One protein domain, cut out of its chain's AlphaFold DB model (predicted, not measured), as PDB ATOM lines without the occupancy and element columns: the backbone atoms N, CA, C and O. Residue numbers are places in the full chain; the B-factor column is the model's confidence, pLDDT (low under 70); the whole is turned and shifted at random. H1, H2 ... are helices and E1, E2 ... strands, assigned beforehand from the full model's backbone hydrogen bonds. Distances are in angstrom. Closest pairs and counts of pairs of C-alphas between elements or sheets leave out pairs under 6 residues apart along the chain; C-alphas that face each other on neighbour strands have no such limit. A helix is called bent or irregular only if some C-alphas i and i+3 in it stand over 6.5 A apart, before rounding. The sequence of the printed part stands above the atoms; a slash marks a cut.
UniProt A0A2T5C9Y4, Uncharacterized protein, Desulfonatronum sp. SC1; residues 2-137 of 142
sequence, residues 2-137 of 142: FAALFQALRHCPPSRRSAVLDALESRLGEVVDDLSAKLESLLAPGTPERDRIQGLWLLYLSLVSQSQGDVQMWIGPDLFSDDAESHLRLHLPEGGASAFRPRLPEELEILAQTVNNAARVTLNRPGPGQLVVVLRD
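Overview. This is residues 2 to 137 of the 142 residues of an uncharacterized protein of Desulfonatronum sp. SC1 (UniProt A0A2T5C9Y4). A four-stranded antiparallel sheet forms a wall at one end of the domain, with helices H4 and H5 packed over one of its faces and no named helix over the other. Beyond these two helices, away from the sheet, H1, H2 and H3 make a second helical part: H1 packs on H5, H3 on H4, and H2 sits farthest out. The printed part has 136 residues with five named helices and four named strands, in the order H1 H2 H3 H4 E1 E2 H5 E3 E4; the sheet's order is E1 E2 E4 E3, and the class is mixed, helices and strands. The whole is compact, with a radius of gyration of the C-alphas of 15.4 A and spans of 45 by 32 by 25 A.

Along the chain. The sheet is made of E1, residues 72 to 76, E2, residues 87 to 91, E3, residues 120 to 124, and E4, residues 130 to 136, which is 19.1 A long and ends at C-alpha 136 (63.408, 107.683, 111.220). H4, residues 49 to 67, is 28.7 A long and begins at C-alpha 49 (68.462, 116.198, 117.780); it is only just irregular, with C-alphas 64 and 67 6.6 A apart. H5, residues 104 to 115, is 17.5 A long. H1, residues 2 to 10, begins at C-alpha 2 (84.544, 108.155, 114.845). H2, residues 14 to 28, is 20.6 A long, and H3 holds residues 35 to 43.

Arrangement. The sheet is only just strongly twisted, its C-alphas up to 4.2 A off the best plane. Within hydrogen-bond range are N 89 and O 74, 2.8 A, in the hairpin E1 and E2; N 90 and O 131, 2.8 A, between E2 and E4; and N 134 and O 122, 2.8 A, in the hairpin E3 and E4. E2, H5 and E3 form a split strand-helix-strand unit, two strands running the same way with E4 between them, and its crossover is right-handed. The sheet and its helices make two layers, H4 and H5 on the same face. H4 has a height over the sheet of 9.4 A, lies over E1 and E2, and runs along the strands, at 3 degrees to E2 on the local plane. H5 lies over E3 and only just runs along the strands, at 27 degrees to E3 on the local plane. With residues 49 to 57 alone, H4 touches H5 at a steep tilt of 40 degrees, opposite ways; their closest C-alphas, of Ile 53 and Ala 112, are 5.2 A apart. H3 and H4 form a helical hairpin at 26 degrees, the closest C-alphas being those of Leu 42 and Arg 52, 5.3 A. H1 touches residues 110 to 114 of H5 alone, closest at the C-alphas of Ala 3 and Leu 111, 5.6 A. H2 touches H3, closest at the C-alphas of Ser 18 and Ser 36, 5.6 A, and is apart from H5. Every O i to N i+4 pair is within hydrogen-bond range in H1 and H3; the counts are 9 of 11 in H2, 13 of 15 in H4 and 7 of 8 in H5.

Size, cuts and confidence. The two C-alphas farthest apart, of Arg 16 and Asp 82, are 45.4 A from each other. The printed part has no cut, and E2 to H5 is a long link of 12 residues. The mean pLDDT of the printed part is 81.8; it is under 70 at residues 29 to 32, 66 to 70, 79 to 82, 84, 93 to 100 and 137.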
ATOM      1  N   PHE A   2      84.985 106.748 114.829       86.44
ATOM      2  CA  PHE A   2      84.544 108.155 114.845       86.44
ATOM      3  C   PHE A   2      83.452 108.457 115.893       86.44
ATOM      4  O   PHE A   2      83.595 109.392 116.670       86.44
ATOM      5  N   ALA A   3      82.431 107.602 116.009       86.31
ATOM      6  CA  ALA A   3      81.393 107.710 117.042       86.31
ATOM      7  C   ALA A   3      81.958 107.799 118.477       86.31
ATOM      8  O   ALA A   3      81.521 108.621 119.279       86.31
ATOM      9  N   ALA A   4      82.969 106.985 118.791       86.56
ATOM     10  CA  ALA A   4      83.620 106.992 120.099       86.56
ATOM     11  C   ALA A   4      84.461 108.260 120.319       86.56
ATOM     12  O   ALA A   4      84.455 108.810 121.417       86.56
ATOM     13  N   LEU A   5      85.141 108.750 119.274       87.44
ATOM     14  CA  LEU A   5      85.856 110.027 119.313       87.44
ATOM     15  C   LEU A   5      84.892 111.186 119.598       87.44
ATOM     16  O   LEU A   5      85.153 111.981 120.494       87.44
ATOM     17  N   PHE A   6      83.760 111.250 118.891       88.12
ATOM     18  CA  PHE A   6      82.740 112.276 119.116       88.12
ATOM     19  C   PHE A   6      82.211 112.250 120.557       88.12
ATOM     20  O   PHE A   6      82.181 113.285 121.222       88.12
ATOM     21  N   GLN A   7      81.880 111.063 121.075       88.75
ATOM     22  CA  GLN A   7      81.473 110.896 122.473       88.75
ATOM     23  C   GLN A   7      82.549 111.387 123.449       88.75
ATOM     24  O   GLN A   7      82.251 112.145 124.368       88.75
ATOM     25  N   ALA A   8      83.814 111.018 123.231       88.69
ATOM     26  CA  ALA A   8      84.917 111.466 124.076       88.69
ATOM     27  C   ALA A   8      85.075 112.997 124.051       88.69
ATOM     28  O   ALA A   8      85.194 113.621 125.106       88.69
ATOM     29  N   LEU A   9      85.018 113.614 122.868       88.00
ATOM     30  CA  LEU A   9      85.128 115.065 122.694       88.00
ATOM     31  C   LEU A   9      83.964 115.822 123.344       88.00
ATOM     32  O   LEU A   9      84.177 116.898 123.899       88.00
ATOM     33  N   ARG A  10      82.753 115.252 123.335       86.75
ATOM     34  CA  ARG A  10      81.577 115.820 124.011       86.75
ATOM     35  C   ARG A  10      81.763 115.934 125.525       86.75
ATOM     36  O   ARG A  10      81.253 116.869 126.130       86.75
ATOM     37  N   HIS A  11      82.490 114.998 126.129       87.31
ATOM     38  CA  HIS A  11      82.771 114.986 127.567       87.31
ATOM     39  C   HIS A  11      84.094 115.678 127.937       87.31
ATOM     40  O   HIS A  11      84.422 115.791 129.118       87.31
ATOM     41  N   CYS A  12      84.857 116.159 126.953       87.94
ATOM     42  CA  CYS A  12      86.084 116.905 127.200       87.94
ATOM     43  C   CYS A  12      85.792 118.370 127.565       87.94
ATOM     44  O   CYS A  12      84.929 119.000 126.950       87.94
ATOM     45  N   PRO A  13      86.562 118.964 128.498       86.75
ATOM     46  CA  PRO A  13      86.535 120.406 128.727       86.75
ATOM     47  C   PRO A  13      86.847 121.181 127.433       86.75
ATOM     48  O   PRO A  13      87.744 120.751 126.699       86.75
ATOM     49  N   PRO A  14      86.203 122.338 127.174       84.94
ATOM     50  CA  PRO A  14      86.367 123.089 125.922       84.94
ATOM     51  C   PRO A  14      87.828 123.380 125.548       84.94
ATOM     52  O   PRO A  14      88.227 123.165 124.408       84.94
ATOM     53  N   SER A  15      88.660 123.758 126.525       82.50
ATOM     54  CA  SER A  15      90.083 124.058 126.308       82.50
ATOM     55  C   SER A  15      90.899 122.856 125.821       82.50
ATOM     56  O   SER A  15      91.788 123.006 124.989       82.50
ATOM     57  N   ARG A  16      90.590 121.646 126.307       85.81
ATOM     58  CA  ARG A  16      91.244 120.406 125.857       85.81
ATOM     59  C   ARG A  16      90.678 119.919 124.531       85.81
ATOM     60  O   ARG A  16      91.415 119.365 123.724       85.81
ATOM     61  N   ARG A  17      89.378 120.127 124.319       89.50
ATOM     62  CA  ARG A  17      88.682 119.775 123.084       89.50
ATOM     63  C   ARG A  17      89.251 120.552 121.898       89.50
ATOM     64  O   ARG A  17      89.623 119.904 120.930       89.50
ATOM     65  N   SER A  18      89.398 121.877 122.008       84.75
ATOM     66  CA  SER A  18      89.978 122.698 120.932       84.75
ATOM     67  C   SER A  18      91.369 122.201 120.552       84.75
ATOM     68  O   SER A  18      91.579 121.838 119.408       84.75
ATOM     69  N   ALA A  19      92.269 122.008 121.523       85.38
ATOM     70  CA  ALA A  19      93.630 121.544 121.242       85.38
ATOM     71  C   ALA A  19      93.691 120.188 120.504       85.38
ATOM     72  O   ALA A  19      94.565 119.972 119.666       85.38
ATOM     73  N   VAL A  20      92.775 119.258 120.810       87.00
ATOM     74  CA  VAL A  20      92.680 117.973 120.093       87.00
ATOM     75  C   VAL A  20      92.170 118.174 118.668       87.00
ATOM     76  O   VAL A  20      92.668 117.522 117.753       87.00
ATOM     77  N   LEU A  21      91.186 119.051 118.478       87.19
ATOM     78  CA  LEU A  21      90.612 119.338 117.166       87.19
ATOM     79  C   LEU A  21      91.591 120.099 116.280       87.19
ATOM     80  O   LEU A  21      91.773 119.677 115.150       87.19
ATOM     81  N   ASP A  22      92.303 121.092 116.807       85.38
ATOM     82  CA  ASP A  22      93.326 121.851 116.079       85.38
ATOM     83  C   ASP A  22      94.447 120.914 115.582       85.38
ATOM     84  O   ASP A  22      94.907 120.989 114.441       85.38
ATOM     85  N   ALA A  23      94.855 119.954 116.422       85.44
ATOM     86  CA  ALA A  23      95.839 118.940 116.049       85.44
ATOM     87  C   ALA A  23      95.311 117.943 114.999       85.44
ATOM     88  O   ALA A  23      96.086 117.444 114.177       85.44
ATOM     89  N   LEU A  24      94.016 117.612 115.036       83.31
ATOM     90  CA  LEU A  24      93.372 116.785 114.012       83.31
ATOM     91  C   LEU A  24      93.240 117.553 112.694       83.31
ATOM     92  O   LEU A  24      93.563 117.000 111.650       83.31
ATOM     93  N   GLU A  25      92.832 118.817 112.748       85.19
ATOM     94  CA  GLU A  25      92.661 119.713 111.606       85.19
ATOM     95  C   GLU A  25      93.976 119.880 110.838       85.19
ATOM     96  O   GLU A  25      94.053 119.564 109.654       85.19
ATOM     97  N   SER A  26      95.069 120.188 111.546       82.25
ATOM     98  CA  SER A  26      96.415 120.265 110.958       82.25
ATOM     99  C   SER A  26      96.841 118.977 110.236       82.25
ATOM    100  O   SER A  26      97.577 119.031 109.250       82.25
ATOM    101  N   ARG A  27      96.381 117.810 110.703       79.25
ATOM    102  CA  ARG A  27      96.687 116.506 110.091       79.25
ATOM    103  C   ARG A  27      95.800 116.167 108.900       79.25
ATOM    104  O   ARG A  27      96.222 115.384 108.053       79.25
ATOM    105  N   LEU A  28      94.586 116.704 108.867       74.06
ATOM    106  CA  LEU A  28      93.639 116.546 107.764       74.06
ATOM    107  C   LEU A  28      93.949 117.507 106.603       74.06
ATOM    108  O   LEU A  28      93.470 117.289 105.494       74.06
ATOM    109  N   GLY A  29      94.788 118.520 106.844       68.81
ATOM    110  CA  GLY A  29      95.109 119.574 105.883       68.81
ATOM    111  C   GLY A  29      94.003 120.629 105.802       68.81
ATOM    112  O   GLY A  29      92.974 120.507 106.458       68.81
ATOM    113  N   GLU A  30      94.185 121.649 104.957       62.69
ATOM    114  CA  GLU A  30      93.243 122.778 104.781       62.69
ATOM    115  C   GLU A  30      91.859 122.382 104.210       62.69
ATOM    116  O   GLU A  30      91.053 123.233 103.854       62.69
ATOM    117  N   VAL A  31      91.567 121.084 104.087       63.69
ATOM    118  CA  VAL A  31      90.318 120.557 103.518       63.69
ATOM    119  C   VAL A  31      89.152 120.673 104.502       63.69
ATOM    120  O   VAL A  31      87.994 120.774 104.097       63.69
ATOM    121  N   VAL A  32      89.442 120.634 105.803       69.88
ATOM    122  CA  VAL A  32      88.455 120.855 106.860       69.88
ATOM    123  C   VAL A  32      88.950 122.032 107.674       69.88
ATOM    124  O   VAL A  32      89.937 121.890 108.377       69.88
ATOM    125  N   ASP A  33      88.271 123.167 107.569       79.25
ATOM    126  CA  ASP A  33      88.515 124.342 108.402       79.25
ATOM    127  C   ASP A  33      87.609 124.347 109.642       79.25
ATOM    128  O   ASP A  33      86.553 123.702 109.668       79.25
ATOM    129  N   ASP A  34      88.012 125.071 110.682       84.12
ATOM    130  CA  ASP A  34      87.180 125.435 111.830       84.12
ATOM    131  C   ASP A  34      86.479 124.234 112.498       84.12
ATOM    132  O   ASP A  34      85.312 124.297 112.913       84.12
ATOM    133  N   LEU A  35      87.183 123.104 112.626       86.38
ATOM    134  CA  LEU A  35      86.620 121.869 113.176       86.38
ATOM    135  C   LEU A  35      86.121 122.076 114.613       86.38
ATOM    136  O   LEU A  35      85.097 121.510 115.015       86.38
ATOM    137  N   SER A  36      86.819 122.928 115.367       86.19
ATOM    138  CA  SER A  36      86.429 123.350 116.713       86.19
ATOM    139  C   SER A  36      85.064 124.047 116.719       86.19
ATOM    140  O   SER A  36      84.149 123.598 117.415       86.19
ATOM    141  N   ALA A  37      84.867 125.059 115.869       86.50
ATOM    142  CA  ALA A  37      83.611 125.807 115.786       86.50
ATOM    143  C   ALA A  37      82.444 124.946 115.266       86.50
ATOM    144  O   ALA A  37      81.313 125.038 115.760       86.50
ATOM    145  N   LYS A  38      82.717 124.055 114.304       88.31
ATOM    146  CA  LYS A  38      81.734 123.091 113.784       88.31
ATOM    147  C   LYS A  38      81.260 122.146 114.884       88.31
ATOM    148  O   LYS A  38      80.056 121.952 115.052       88.31
ATOM    149  N   LEU A  39      82.180 121.600 115.684       88.25
ATOM    150  CA  LEU A  39      81.808 120.736 116.802       88.25
ATOM    151  C   LEU A  39      81.049 121.499 117.893       88.25
ATOM    152  O   LEU A  39      80.091 120.972 118.455       88.25
ATOM    153  N   GLU A  40      81.445 122.732 118.199       88.38
ATOM    154  CA  GLU A  40      80.746 123.568 119.177       88.38
ATOM    155  C   GLU A  40      79.300 123.837 118.787       88.38
ATOM    156  O   GLU A  40      78.411 123.703 119.627       88.38
ATOM    157  N   SER A  41      79.056 124.102 117.506       86.94
ATOM    158  CA  SER A  41      77.708 124.297 116.968       86.94
ATOM    159  C   SER A  41      76.836 123.042 117.123       86.94
ATOM    160  O   SER A  41      75.666 123.135 117.500       86.94
ATOM    161  N   LEU A  42      77.406 121.845 116.919       87.75
ATOM    162  CA  LEU A  42      76.703 120.571 117.146       87.75
ATOM    163  C   LEU A  42      76.397 120.321 118.627       87.75
ATOM    164  O   LEU A  42      75.373 119.727 118.971       87.75
ATOM    165  N   LEU A  43      77.286 120.757 119.515       88.00
ATOM    166  CA  LEU A  43      77.152 120.572 120.959       88.00
ATOM    167  C   LEU A  43      76.385 121.710 121.646       88.00
ATOM    168  O   LEU A  43      76.154 121.632 122.854       88.00
ATOM    169  N   ALA A  44      75.976 122.738 120.901       88.69
ATOM    170  CA  ALA A  44      75.293 123.895 121.449       88.69
ATOM    171  C   ALA A  44      73.971 123.498 122.144       88.69
ATOM    172  O   ALA A  44      73.232 122.620 121.666       88.69
ATOM    173  N   PRO A  45      73.645 124.120 123.292       85.31
ATOM    174  CA  PRO A  45      72.352 123.932 123.938       85.31
ATOM    175  C   PRO A  45      71.216 124.363 123.003       85.31
ATOM    176  O   PRO A  45      71.312 125.391 122.342       85.31
ATOM    177  N   GLY A  46      70.128 123.594 122.962       85.94
ATOM    178  CA  GLY A  46      68.948 123.928 122.155       85.94
ATOM    179  C   GLY A  46      68.985 123.478 120.691       85.94
ATOM    180  O   GLY A  46      67.934 123.496 120.059       85.94
ATOM    181  N   THR A  47      70.121 123.008 120.163       86.94
ATOM    182  CA  THR A  47      70.164 122.405 118.817       86.94
ATOM    183  C   THR A  47      69.261 121.161 118.758       86.94
ATOM    184  O   THR A  47      69.449 120.256 119.587       86.94
ATOM    185  N   PRO A  48      68.304 121.079 117.809       90.19
ATOM    186  CA  PRO A  48      67.448 119.907 117.629       90.19
ATOM    187  C   PRO A  48      68.255 118.621 117.422       90.19
ATOM    188  O   PRO A  48      69.314 118.633 116.797       90.19
ATOM    189  N   GLU A  49      67.755 117.483 117.918       90.31
ATOM    190  CA  GLU A  49      68.462 116.198 117.780       90.31
ATOM    191  C   GLU A  49      68.706 115.821 116.315       90.31
ATOM    192  O   GLU A  49      69.805 115.380 115.981       90.31
ATOM    193  N   ARG A  50      67.718 116.054 115.441       89.44
ATOM    194  CA  ARG A  50      67.827 115.807 113.995       89.44
ATOM    195  C   ARG A  50      68.988 116.590 113.386       89.44
ATOM    196  O   ARG A  50      69.834 115.989 112.730       89.44
ATOM    197  N   ASP A  51      69.095 117.880 113.690       89.12
ATOM    198  CA  ASP A  51      70.169 118.743 113.186       89.12
ATOM    199  C   ASP A  51      71.539 118.291 113.703       89.12
ATOM    200  O   ASP A  51      72.513 118.248 112.949       89.12
ATOM    201  N   ARG A  52      71.624 117.872 114.975       90.75
ATOM    202  CA  ARG A  52      72.860 117.303 115.536       90.75
ATOM    203  C   ARG A  52      73.277 116.023 114.822       90.75
ATOM    204  O   ARG A  52      74.456 115.863 114.515       90.75
ATOM    205  N   ILE A  53      72.335 115.116 114.565       92.69
ATOM    206  CA  ILE A  53      72.593 113.851 113.866       92.69
ATOM    207  C   ILE A  53      73.068 114.127 112.441       92.69
ATOM    208  O   ILE A  53      74.103 113.611 112.021       92.69
ATOM    209  N   GLN A  54      72.347 114.970 111.708       90.75
ATOM    210  CA  GLN A  54      72.665 115.268 110.319       90.75
ATOM    211  C   GLN A  54      73.987 116.034 110.184       90.75
ATOM    212  O   GLN A  54      74.798 115.717 109.314       90.75
ATOM    213  N   GLY A  55      74.263 116.980 111.082       90.19
ATOM    214  CA  GLY A  55      75.551 117.662 111.127       90.19
ATOM    215  C   GLY A  55      76.710 116.727 111.503       90.19
ATOM    216  O   GLY A  55      77.793 116.830 110.928       90.19
ATOM    217  N   LEU A  56      76.480 115.749 112.388       91.38
ATOM    218  CA  LEU A  56      77.461 114.705 112.694       91.38
ATOM    219  C   LEU A  56      77.739 113.801 111.483       91.38
ATOM    220  O   LEU A  56      78.893 113.436 111.250       91.38
ATOM    221  N   TRP A  57      76.712 113.459 110.702       91.88
ATOM    222  CA  TRP A  57      76.881 112.725 109.448       91.88
ATOM    223  C   TRP A  57      77.704 113.507 108.437       91.88
ATOM    224  O   TRP A  57      78.651 112.948 107.894       91.88
ATOM    225  N   LEU A  58      77.386 114.786 108.214       88.75
ATOM    226  CA  LEU A  58      78.157 115.635 107.306       88.75
ATOM    227  C   LEU A  58      79.619 115.714 107.736       88.75
ATOM    228  O   LEU A  58      80.504 115.535 106.907       88.75
ATOM    229  N   LEU A  59      79.887 115.906 109.029       87.44
ATOM    230  CA  LEU A  59      81.255 115.944 109.530       87.44
ATOM    231  C   LEU A  59      81.990 114.618 109.290       87.44
ATOM    232  O   LEU A  59      83.115 114.614 108.795       87.44
ATOM    233  N   TYR A  60      81.358 113.491 109.619       88.06
ATOM    234  CA  TYR A  60      81.928 112.167 109.379       88.06
ATOM    235  C   TYR A  60      82.223 111.936 107.892       88.06
ATOM    236  O   TYR A  60      83.332 111.538 107.534       88.06
ATOM    237  N   LEU A  61      81.248 112.213 107.028       85.50
ATOM    238  CA  LEU A  61      81.347 112.023 105.587       85.50
ATOM    239  C   LEU A  61      82.419 112.916 104.964       85.50
ATOM    240  O   LEU A  61      83.218 112.425 104.174       85.50
ATOM    241  N   SER A  62      82.522 114.176 105.381       80.19
ATOM    242  CA  SER A  62      83.588 115.085 104.942       80.19
ATOM    243  C   SER A  62      84.989 114.602 105.304       80.19
ATOM    244  O   SER A  62      85.944 115.036 104.673       80.19
ATOM    245  N   LEU A  63      85.137 113.703 106.285       79.50
ATOM    246  CA  LEU A  63      86.420 113.088 106.640       79.50
ATOM    247  C   LEU A  63      86.687 111.795 105.865       79.50
ATOM    248  O   LEU A  63      87.831 111.505 105.522       79.50
ATOM    249  N   VAL A  64      85.655 110.988 105.593       79.00
ATOM    250  CA  VAL A  64      85.835 109.675 104.947       79.00
ATOM    251  C   VAL A  64      85.733 109.712 103.421       79.00
ATOM    252  O   VAL A  64      86.405 108.921 102.750       79.00
ATOM    253  N   SER A  65      84.938 110.630 102.868       70.69
ATOM    254  CA  SER A  65      84.682 110.762 101.428       70.69
ATOM    255  C   SER A  65      85.828 111.438 100.673       70.69
ATOM    256  O   SER A  65      85.919 111.276  99.461       70.69
ATOM    257  N   GLN A  66      86.769 112.094 101.367       61.12
ATOM    258  CA  GLN A  66      87.935 112.755 100.747       61.12
ATOM    259  C   GLN A  66      88.778 111.811  99.878       61.12
ATOM    260  O   GLN A  66      89.425 112.230  98.926       61.12
ATOM    261  N   SER A  67      88.756 110.516 100.197       54.59
ATOM    262  CA  SER A  67      89.507 109.489  99.471       54.59
ATOM    263  C   SER A  67      88.893 109.072  98.126       54.59
ATOM    264  O   SER A  67      89.543 108.340  97.386       54.59
ATOM    265  N   GLN A  68      87.659 109.490  97.807       56.38
ATOM    266  CA  GLN A  68      86.879 108.928  96.692       56.38
ATOM    267  C   GLN A  68      86.468 109.930  95.593       56.38
ATOM    268  O   GLN A  68      85.783 109.527  94.655       56.38
ATOM    269  N   GLY A  69      86.922 111.188  95.641       59.56
ATOM    270  CA  GLY A  69      86.550 112.217  94.654       59.56
ATOM    271  C   GLY A  69      85.173 112.845  94.914       59.56
ATOM    272  O   GLY A  69      84.656 112.714  96.021       59.56
ATOM    273  N   ASP A  70      84.625 113.544  93.907       67.56
ATOM    274  CA  ASP A  70      83.478 114.483  93.921       67.56
ATOM    275  C   ASP A  70      82.130 113.918  94.434       67.56
ATOM    276  O   ASP A  70      81.116 113.930  93.731       67.56
ATOM    277  N   VAL A  71      82.075 113.421  95.672       77.81
ATOM    278  CA  VAL A  71      80.811 113.091  96.337       77.81
ATOM    279  C   VAL A  71      80.100 114.394  96.679       77.81
ATOM    280  O   VAL A  71      80.538 115.144  97.552       77.81
ATOM    281  N   GLN A  72      78.976 114.653  96.021       82.94
ATOM    282  CA  GLN A  72      78.110 115.768  96.383       82.94
ATOM    283  C   GLN A  72      77.210 115.342  97.539       82.94
ATOM    284  O   GLN A  72      76.582 114.282  97.493       82.94
ATOM    285  N   MET A  73      77.170 116.161  98.587       85.88
ATOM    286  CA  MET A  73      76.448 115.872  99.825       85.88
ATOM    287  C   MET A  73      75.621 117.086 100.222       85.88
ATOM    288  O   MET A  73      76.153 118.193 100.295       85.88
ATOM    289  N   TRP A  74      74.337 116.891 100.496       85.88
ATOM    290  CA  TRP A  74      73.473 117.958 100.996       85.88
ATOM    291  C   TRP A  74      72.355 117.405 101.874       85.88
ATOM    292  O   TRP A  74      72.021 116.221 101.818       85.88
ATOM    293  N   ILE A  75      71.784 118.278 102.701       86.94
ATOM    294  CA  ILE A  75      70.585 118.000 103.489       86.94
ATOM    295  C   ILE A  75      69.466 118.862 102.930       86.94
ATOM    296  O   ILE A  75      69.633 120.073 102.796       86.94
ATOM    297  N   GLY A  76      68.323 118.257 102.628       83.62
ATOM    298  CA  GLY A  76      67.157 119.025 102.218       83.62
ATOM    299  C   GLY A  76      66.012 118.182 101.674       83.62
ATOM    300  O   GLY A  76      66.165 116.961 101.521       83.62
ATOM    301  N   PRO A  77      64.878 118.842 101.385       76.81
ATOM    302  CA  PRO A  77      63.738 118.211 100.737       76.81
ATOM    303  C   PRO A  77      64.115 117.711  99.344       76.81
ATOM    304  O   PRO A  77      65.089 118.173  98.734       76.81
ATOM    305  N   ASP A  78      63.330 116.772  98.822       73.00
ATOM    306  CA  ASP A  78      63.380 116.529  97.387       73.00
ATOM    307  C   ASP A  78      62.698 117.690  96.668       73.00
ATOM    308  O   ASP A  78      61.516 117.936  96.879       73.00
ATOM    309  N   LEU A  79      63.409 118.391  95.789       67.06
ATOM    310  CA  LEU A  79      62.775 119.436  94.982       67.06
ATOM    311  C   LEU A  79      61.880 118.854  93.879       67.06
ATOM    312  O   LEU A  79      61.093 119.588  93.285       67.06
ATOM    313  N   PHE A  80      62.006 117.554  93.594       69.00
ATOM    314  CA  PHE A  80      61.301 116.873  92.508       69.00
ATOM    315  C   PHE A  80      60.306 115.816  92.997       69.00
ATOM    316  O   PHE A  80      59.748 115.084  92.180       69.00
ATOM    317  N   SER A  81      60.074 115.722  94.307       65.75
ATOM    318  CA  SER A  81      59.079 114.818  94.884       65.75
ATOM    319  C   SER A  81      58.230 115.544  95.923       65.75
ATOM    320  O   SER A  81      58.631 116.587  96.430       65.75
ATOM    321  N   ASP A  82      57.089 114.961  96.283       69.62
ATOM    322  CA  ASP A  82      56.226 115.481  97.352       69.62
ATOM    323  C   ASP A  82      56.839 115.303  98.762       69.62
ATOM    324  O   ASP A  82      56.233 115.682  99.766       69.62
ATOM    325  N   ASP A  83      58.041 114.723  98.861       71.19
ATOM    326  CA  ASP A  83      58.789 114.571 100.106       71.19
ATOM    327  C   ASP A  83      59.415 115.899 100.559       71.19
ATOM    328  O   ASP A  83      60.514 116.293 100.148       71.19
ATOM    329  N   ALA A  84      58.690 116.578 101.446       68.94
ATOM    330  CA  ALA A  84      59.112 117.815 102.089       68.94
ATOM    331  C   ALA A  84      60.087 117.601 103.263       68.94
ATOM    332  O   ALA A  84      60.496 118.577 103.896       68.94
ATOM    333  N   GLU A  85      60.451 116.360 103.601       77.88
ATOM    334  CA  GLU A  85      61.343 116.108 104.726       77.88
ATOM    335  C   GLU A  85      62.822 116.349 104.388       77.88
ATOM    336  O   GLU A  85      63.332 116.016 103.319       77.88
ATOM    337  N   SER A  86      63.555 116.889 105.365       80.31
ATOM    338  CA  SER A  86      65.002 117.083 105.266       80.31
ATOM    339  C   SER A  86      65.740 115.756 105.418       80.31
ATOM    340  O   SER A  86      65.908 115.264 106.543       80.31
ATOM    341  N   HIS A  87      66.232 115.208 104.306       86.75
ATOM    342  CA  HIS A  87      67.047 113.988 104.268       86.75
ATOM    343  C   HIS A  87      68.479 114.288 103.856       86.75
ATOM    344  O   HIS A  87      68.735 115.250 103.132       86.75
ATOM    345  N   LEU A  88      69.413 113.436 104.279       90.00
ATOM    346  CA  LEU A  88      70.780 113.485 103.771       90.00
ATOM    347  C   LEU A  88      70.815 112.799 102.402       90.00
ATOM    348  O   LEU A  88      70.370 111.663 102.251       90.00
ATOM    349  N   ARG A  89      71.367 113.483 101.406       88.19
ATOM    350  CA  ARG A  89      71.460 113.008 100.026       88.19
ATOM    351  C   ARG A  89      72.915 112.986  99.600       88.19
ATOM    352  O   ARG A  89      73.642 113.952  99.824       88.19
ATOM    353  N   LEU A  90      73.328 111.867  99.016       86.81
ATOM    354  CA  LEU A  90      74.668 111.645  98.490       86.81
ATOM    355  C   LEU A  90      74.564 111.326  97.001       86.81
ATOM    356  O   LEU A  90      73.811 110.431  96.606       86.81
ATOM    357  N   HIS A  91      75.348 112.025  96.191       84.00
ATOM    358  CA  HIS A  91      75.445 111.797  94.757       84.00
ATOM    359  C   HIS A  91      76.899 111.538  94.365       84.00
ATOM    360  O   HIS A  91      77.782 112.358  94.617       84.00
ATOM    361  N   LEU A  92      77.134 110.388  93.741       77.19
ATOM    362  CA  LEU A  92      78.406 110.019  93.134       77.19
ATOM    363  C   LEU A  92      78.385 110.362  91.640       77.19
ATOM    364  O   LEU A  92      77.342 110.202  91.002       77.19
ATOM    365  N   PRO A  93      79.519 110.769  91.050       69.88
ATOM    366  CA  PRO A  93      79.618 110.907  89.603       69.88
ATOM    367  C   PRO A  93      79.328 109.568  88.896       69.88
ATOM    368  O   PRO A  93      79.589 108.480  89.429       69.88
ATOM    369  N   GLU A  94      78.753 109.647  87.692       57.72
ATOM    370  CA  GLU A  94      78.343 108.479  86.904       57.72
ATOM    371  C   GLU A  94      79.508 107.493  86.694       57.72
ATOM    372  O   GLU A  94      80.634 107.879  86.391       57.72
ATOM    373  N   GLY A  95      79.236 106.195  86.882       55.94
ATOM    374  CA  GLY A  95      80.241 105.119  86.839       55.94
ATOM    375  C   GLY A  95      80.747 104.656  88.213       55.94
ATOM    376  O   GLY A  95      81.309 103.568  88.322       55.94
ATOM    377  N   GLY A  96      80.464 105.403  89.287       54.28
ATOM    378  CA  GLY A  96      80.841 105.076  90.669       54.28
ATOM    379  C   GLY A  96      79.898 104.115  91.406       54.28
ATOM    380  O   GLY A  96      79.820 104.171  92.630       54.28
ATOM    381  N   ALA A  97      79.161 103.243  90.705       46.84
ATOM    382  CA  ALA A  97      78.085 102.413  91.276       46.84
ATOM    383  C   ALA A  97      78.509 101.491  92.450       46.84
ATOM    384  O   ALA A  97      77.648 100.938  93.133       46.84
ATOM    385  N   SER A  98      79.814 101.346  92.709       48.47
ATOM    386  CA  SER A  98      80.397 100.554  93.800       48.47
ATOM    387  C   SER A  98      81.089 101.372  94.904       48.47
ATOM    388  O   SER A  98      81.628 100.774  95.834       48.47
ATOM    389  N   ALA A  99      81.107 102.710  94.834       54.28
ATOM    390  CA  ALA A  99      81.981 103.509  95.700       54.28
ATOM    391  C   ALA A  99      81.441 103.727  97.122       54.28
ATOM    392  O   ALA A  99      82.242 103.867  98.051       54.28
ATOM    393  N   PHE A 100      80.116 103.698  97.335       64.81
ATOM    394  CA  PHE A 100      79.580 103.778  98.695       64.81
ATOM    395  C   PHE A 100      80.032 102.561  99.497       64.81
ATOM    396  O   PHE A 100      79.728 101.416  99.152       64.81
ATOM    397  N   ARG A 101      80.771 102.820 100.582       71.25
ATOM    398  CA  ARG A 101      81.284 101.772 101.465       71.25
ATOM    399  C   ARG A 101      80.119 100.875 101.897       71.25
ATOM    400  O   ARG A 101      79.105 101.407 102.346       71.25
ATOM    401  N   PRO A 102      80.254  99.538 101.834       71.06
ATOM    402  CA  PRO A 102      79.160  98.625 102.169       71.06
ATOM    403  C   PRO A 102      78.589  98.838 103.574       71.06
ATOM    404  O   PRO A 102      77.434  98.515 103.800       71.06
ATOM    405  N   ARG A 103      79.410  99.379 104.486       83.06
ATOM    406  CA  ARG A 103      79.081  99.629 105.894       83.06
ATOM    407  C   ARG A 103      78.601 101.047 106.199       83.06
ATOM    408  O   ARG A 103      78.325 101.353 107.353       83.06
ATOM    409  N   LEU A 104      78.520 101.914 105.187       83.56
ATOM    410  CA  LEU A 104      78.036 103.277 105.366       83.56
ATOM    411  C   LEU A 104      76.649 103.353 106.046       83.56
ATOM    412  O   LEU A 104      76.503 104.191 106.932       83.56
ATOM    413  N   PRO A 105      75.650 102.506 105.704       83.69
ATOM    414  CA  PRO A 105      74.366 102.497 106.409       83.69
ATOM    415  C   PRO A 105      74.538 102.331 107.923       83.69
ATOM    416  O   PRO A 105      74.050 103.144 108.707       83.69
ATOM    417  N   GLU A 106      75.277 101.297 108.325       89.25
ATOM    418  CA  GLU A 106      75.506 100.955 109.723       89.25
ATOM    419  C   GLU A 106      76.344 102.027 110.424       89.25
ATOM    420  O   GLU A 106      76.094 102.356 111.581       89.25
ATOM    421  N   GLU A 107      77.324 102.611 109.733       91.00
ATOM    422  CA  GLU A 107      78.140 103.707 110.255       91.00
ATOM    423  C   GLU A 107      77.288 104.948 110.555       91.00
ATOM    424  O   GLU A 107      77.420 105.525 111.636       91.00
ATOM    425  N   LEU A 108      76.385 105.333 109.649       91.94
ATOM    426  CA  LEU A 108      75.483 106.470 109.851       91.94
ATOM    427  C   LEU A 108      74.469 106.196 110.967       91.94
ATOM    428  O   LEU A 108      74.215 107.081 111.787       91.94
ATOM    429  N   GLU A 109      73.937 104.977 111.064       93.56
ATOM    430  CA  GLU A 109      73.040 104.610 112.162       93.56
ATOM    431  C   GLU A 109      73.746 104.650 113.523       93.56
ATOM    432  O   GLU A 109      73.233 105.266 114.457       93.56
ATOM    433  N   ILE A 110      74.955 104.086 113.627       94.12
ATOM    434  CA  ILE A 110      75.770 104.149 114.850       94.12
ATOM    435  C   ILE A 110      75.995 105.606 115.269       94.12
ATOM    436  O   ILE A 110      75.938 105.922 116.458       94.12
ATOM    437  N   LEU A 111      76.241 106.509 114.313       93.62
ATOM    438  CA  LEU A 111      76.400 107.935 114.600       93.62
ATOM    439  C   LEU A 111      75.108 108.576 115.088       93.62
ATOM    440  O   LEU A 111      75.145 109.295 116.085       93.62
ATOM    441  N   ALA A 112      73.971 108.282 114.461       93.19
ATOM    442  CA  ALA A 112      72.681 108.781 114.923       93.19
ATOM    443  C   ALA A 112      72.393 108.333 116.366       93.19
ATOM    444  O   ALA A 112      72.005 109.139 117.214       93.19
ATOM    445  N   GLN A 113      72.717 107.074 116.675       93.88
ATOM    446  CA  GLN A 113      72.570 106.490 118.006       93.88
ATOM    447  C   GLN A 113      73.472 107.130 119.069       93.88
ATOM    448  O   GLN A 113      73.148 107.072 120.250       93.88
ATOM    449  N   THR A 114      74.560 107.813 118.692       92.62
ATOM    450  CA  THR A 114      75.354 108.589 119.665       92.62
ATOM    451  C   THR A 114      74.614 109.807 120.223       92.62
ATOM    452  O   THR A 114      74.929 110.265 121.327       92.62
ATOM    453  N   VAL A 115      73.646 110.331 119.469       91.00
ATOM    454  CA  VAL A 115      72.808 111.466 119.864       91.00
ATOM    455  C   VAL A 115      71.506 110.958 120.474       91.00
ATOM    456  O   VAL A 115      71.160 111.376 121.575       91.00
ATOM    457  N   ASN A 116      70.833 110.021 119.802       91.25
ATOM    458  CA  ASN A 116      69.573 109.431 120.240       91.25
ATOM    459  C   ASN A 116      69.591 107.910 120.021       91.25
ATOM    460  O   ASN A 116      69.505 107.439 118.892       91.25
ATOM    461  N   ASN A 117      69.629 107.128 121.104       90.00
ATOM    462  CA  ASN A 117      69.702 105.657 121.056       90.00
ATOM    463  C   ASN A 117      68.541 104.984 120.287       90.00
ATOM    464  O   ASN A 117      68.671 103.844 119.830       90.00
ATOM    465  N   ALA A 118      67.393 105.655 120.159       90.75
ATOM    466  CA  ALA A 118      66.235 105.155 119.425       90.75
ATOM    467  C   ALA A 118      66.272 105.500 117.927       90.75
ATOM    468  O   ALA A 118      65.454 104.974 117.175       90.75
ATOM    469  N   ALA A 119      67.219 106.332 117.482       90.88
ATOM    470  CA  ALA A 119      67.361 106.704 116.082       90.88
ATOM    471  C   ALA A 119      67.568 105.471 115.194       90.88
ATOM    472  O   ALA A 119      68.322 104.547 115.531       90.88
ATOM    473  N   ARG A 120      66.890 105.468 114.047       91.06
ATOM    474  CA  ARG A 120      67.028 104.448 113.005       91.06
ATOM    475  C   ARG A 120      67.275 105.114 111.667       91.06
ATOM    476  O   ARG A 120      66.793 106.218 111.420       91.06
ATOM    477  N   VAL A 121      68.020 104.436 110.805       90.31
ATOM    478  CA  VAL A 121      68.362 104.948 109.480       90.31
ATOM    479  C   VAL A 121      67.808 104.011 108.425       90.31
ATOM    480  O   VAL A 121      67.995 102.801 108.480       90.31
ATOM    481  N   THR A 122      67.126 104.583 107.443       88.75
ATOM    482  CA  THR A 122      66.697 103.863 106.242       88.75
ATOM    483  C   THR A 122      67.384 104.454 105.024       88.75
ATOM    484  O   THR A 122      67.603 105.664 104.959       88.75
ATOM    485  N   LEU A 123      67.739 103.601 104.068       85.44
ATOM    486  CA  LEU A 123      68.415 104.010 102.843       85.44
ATOM    487  C   LEU A 123      67.541 103.749 101.629       85.44
ATOM    488  O   LEU A 123      67.111 102.620 101.406       85.44
ATOM    489  N   ASN A 124      67.385 104.775 100.803       85.88
ATOM    490  CA  ASN A 124      66.718 104.688  99.515       85.88
ATOM    491  C   ASN A 124      67.732 104.936  98.395       85.88
ATOM    492  O   ASN A 124      68.611 105.792  98.508       85.88
ATOM    493  N   ARG A 125      67.612 104.183  97.299       85.38
ATOM    494  CA  ARG A 125      68.448 104.327  96.099       85.38
ATOM    495  C   ARG A 125      67.559 104.730  94.923       85.38
ATOM    496  O   ARG A 125      67.073 103.845  94.223       85.38
ATOM    497  N   PRO A 126      67.300 106.035  94.735       81.06
ATOM    498  CA  PRO A 126      66.390 106.501  93.689       81.06
ATOM    499  C   PRO A 126      66.960 106.302  92.278       81.06
ATOM    500  O   PRO A 126      66.202 106.206  91.318       81.06
ATOM    501  N   GLY A 127      68.284 106.191  92.141       78.88
ATOM    502  CA  GLY A 127      68.934 105.971  90.858       78.88
ATOM    503  C   GLY A 127      70.406 105.572  90.987       78.88
ATOM    504  O   GLY A 127      70.943 105.490  92.098       78.88
ATOM    505  N   PRO A 128      71.077 105.304  89.856       77.19
ATOM    506  CA  PRO A 128      72.503 104.997  89.827       77.19
ATOM    507  C   PRO A 128      73.329 106.117  90.470       77.19
ATOM    508  O   PRO A 128      73.140 107.284  90.154       77.19
ATOM    509  N   GLY A 129      74.235 105.767  91.388       78.69
ATOM    510  CA  GLY A 129      75.096 106.744  92.070       78.69
ATOM    511  C   GLY A 129      74.388 107.628  93.105       78.69
ATOM    512  O   GLY A 129      75.047 108.450  93.734       78.69
ATOM    513  N   GLN A 130      73.084 107.443  93.331       82.62
ATOM    514  CA  GLN A 130      72.300 108.244  94.269       82.62
ATOM    515  C   GLN A 130      71.955 107.449  95.526       82.62
ATOM    516  O   GLN A 130      71.462 106.319  95.454       82.62
ATOM    517  N   LEU A 131      72.169 108.064  96.685       85.94
ATOM    518  CA  LEU A 131      71.766 107.529  97.979       85.94
ATOM    519  C   LEU A 131      71.021 108.596  98.777       85.94
ATOM    520  O   LEU A 131      71.523 109.700  98.969       85.94
ATOM    521  N   VAL A 132      69.843 108.243  99.278       88.12
ATOM    522  CA  VAL A 132      69.072 109.068 100.208       88.12
ATOM    523  C   VAL A 132      69.044 108.361 101.554       88.12
ATOM    524  O   VAL A 132      68.633 107.206 101.656       88.12
ATOM    525  N   VAL A 133      69.509 109.061 102.580       90.12
ATOM    526  CA  VAL A 133      69.584 108.608 103.963       90.12
ATOM    527  C   VAL A 133      68.474 109.294 104.747       90.12
ATOM    528  O   VAL A 133      68.490 110.509 104.959       90.12
ATOM    529  N   VAL A 134      67.512 108.492 105.186       89.75
ATOM    530  CA  VAL A 134      66.331 108.937 105.921       89.75
ATOM    531  C   VAL A 134      66.518 108.592 107.392       89.75
ATOM    532  O   VAL A 134      66.658 107.417 107.745       89.75
ATOM    533  N   LEU A 135      66.504 109.617 108.245       89.38
ATOM    534  CA  LEU A 135      66.437 109.451 109.693       89.38
ATOM    535  C   LEU A 135      64.983 109.180 110.079       89.38
ATOM    536  O   LEU A 135      64.111 110.004 109.819       89.38
ATOM    537  N   ARG A 136      64.723 108.026 110.687       84.44
ATOM    538  CA  ARG A 136      63.408 107.683 111.220       84.44
ATOM    539  C   ARG A 136      63.368 108.043 112.694       84.44
ATOM    540  O   ARG A 136      64.202 107.572 113.475       84.44
ATOM    541  N   ASP A 137      62.364 108.823 113.061       68.94
ATOM    542  CA  ASP A 137      62.009 109.005 114.457       68.94
ATOM    543  C   ASP A 137      61.264 107.758 114.947       68.94
ATOM    544  O   ASP A 137      60.546 107.099 114.192       68.94
TER     545      ASP A 137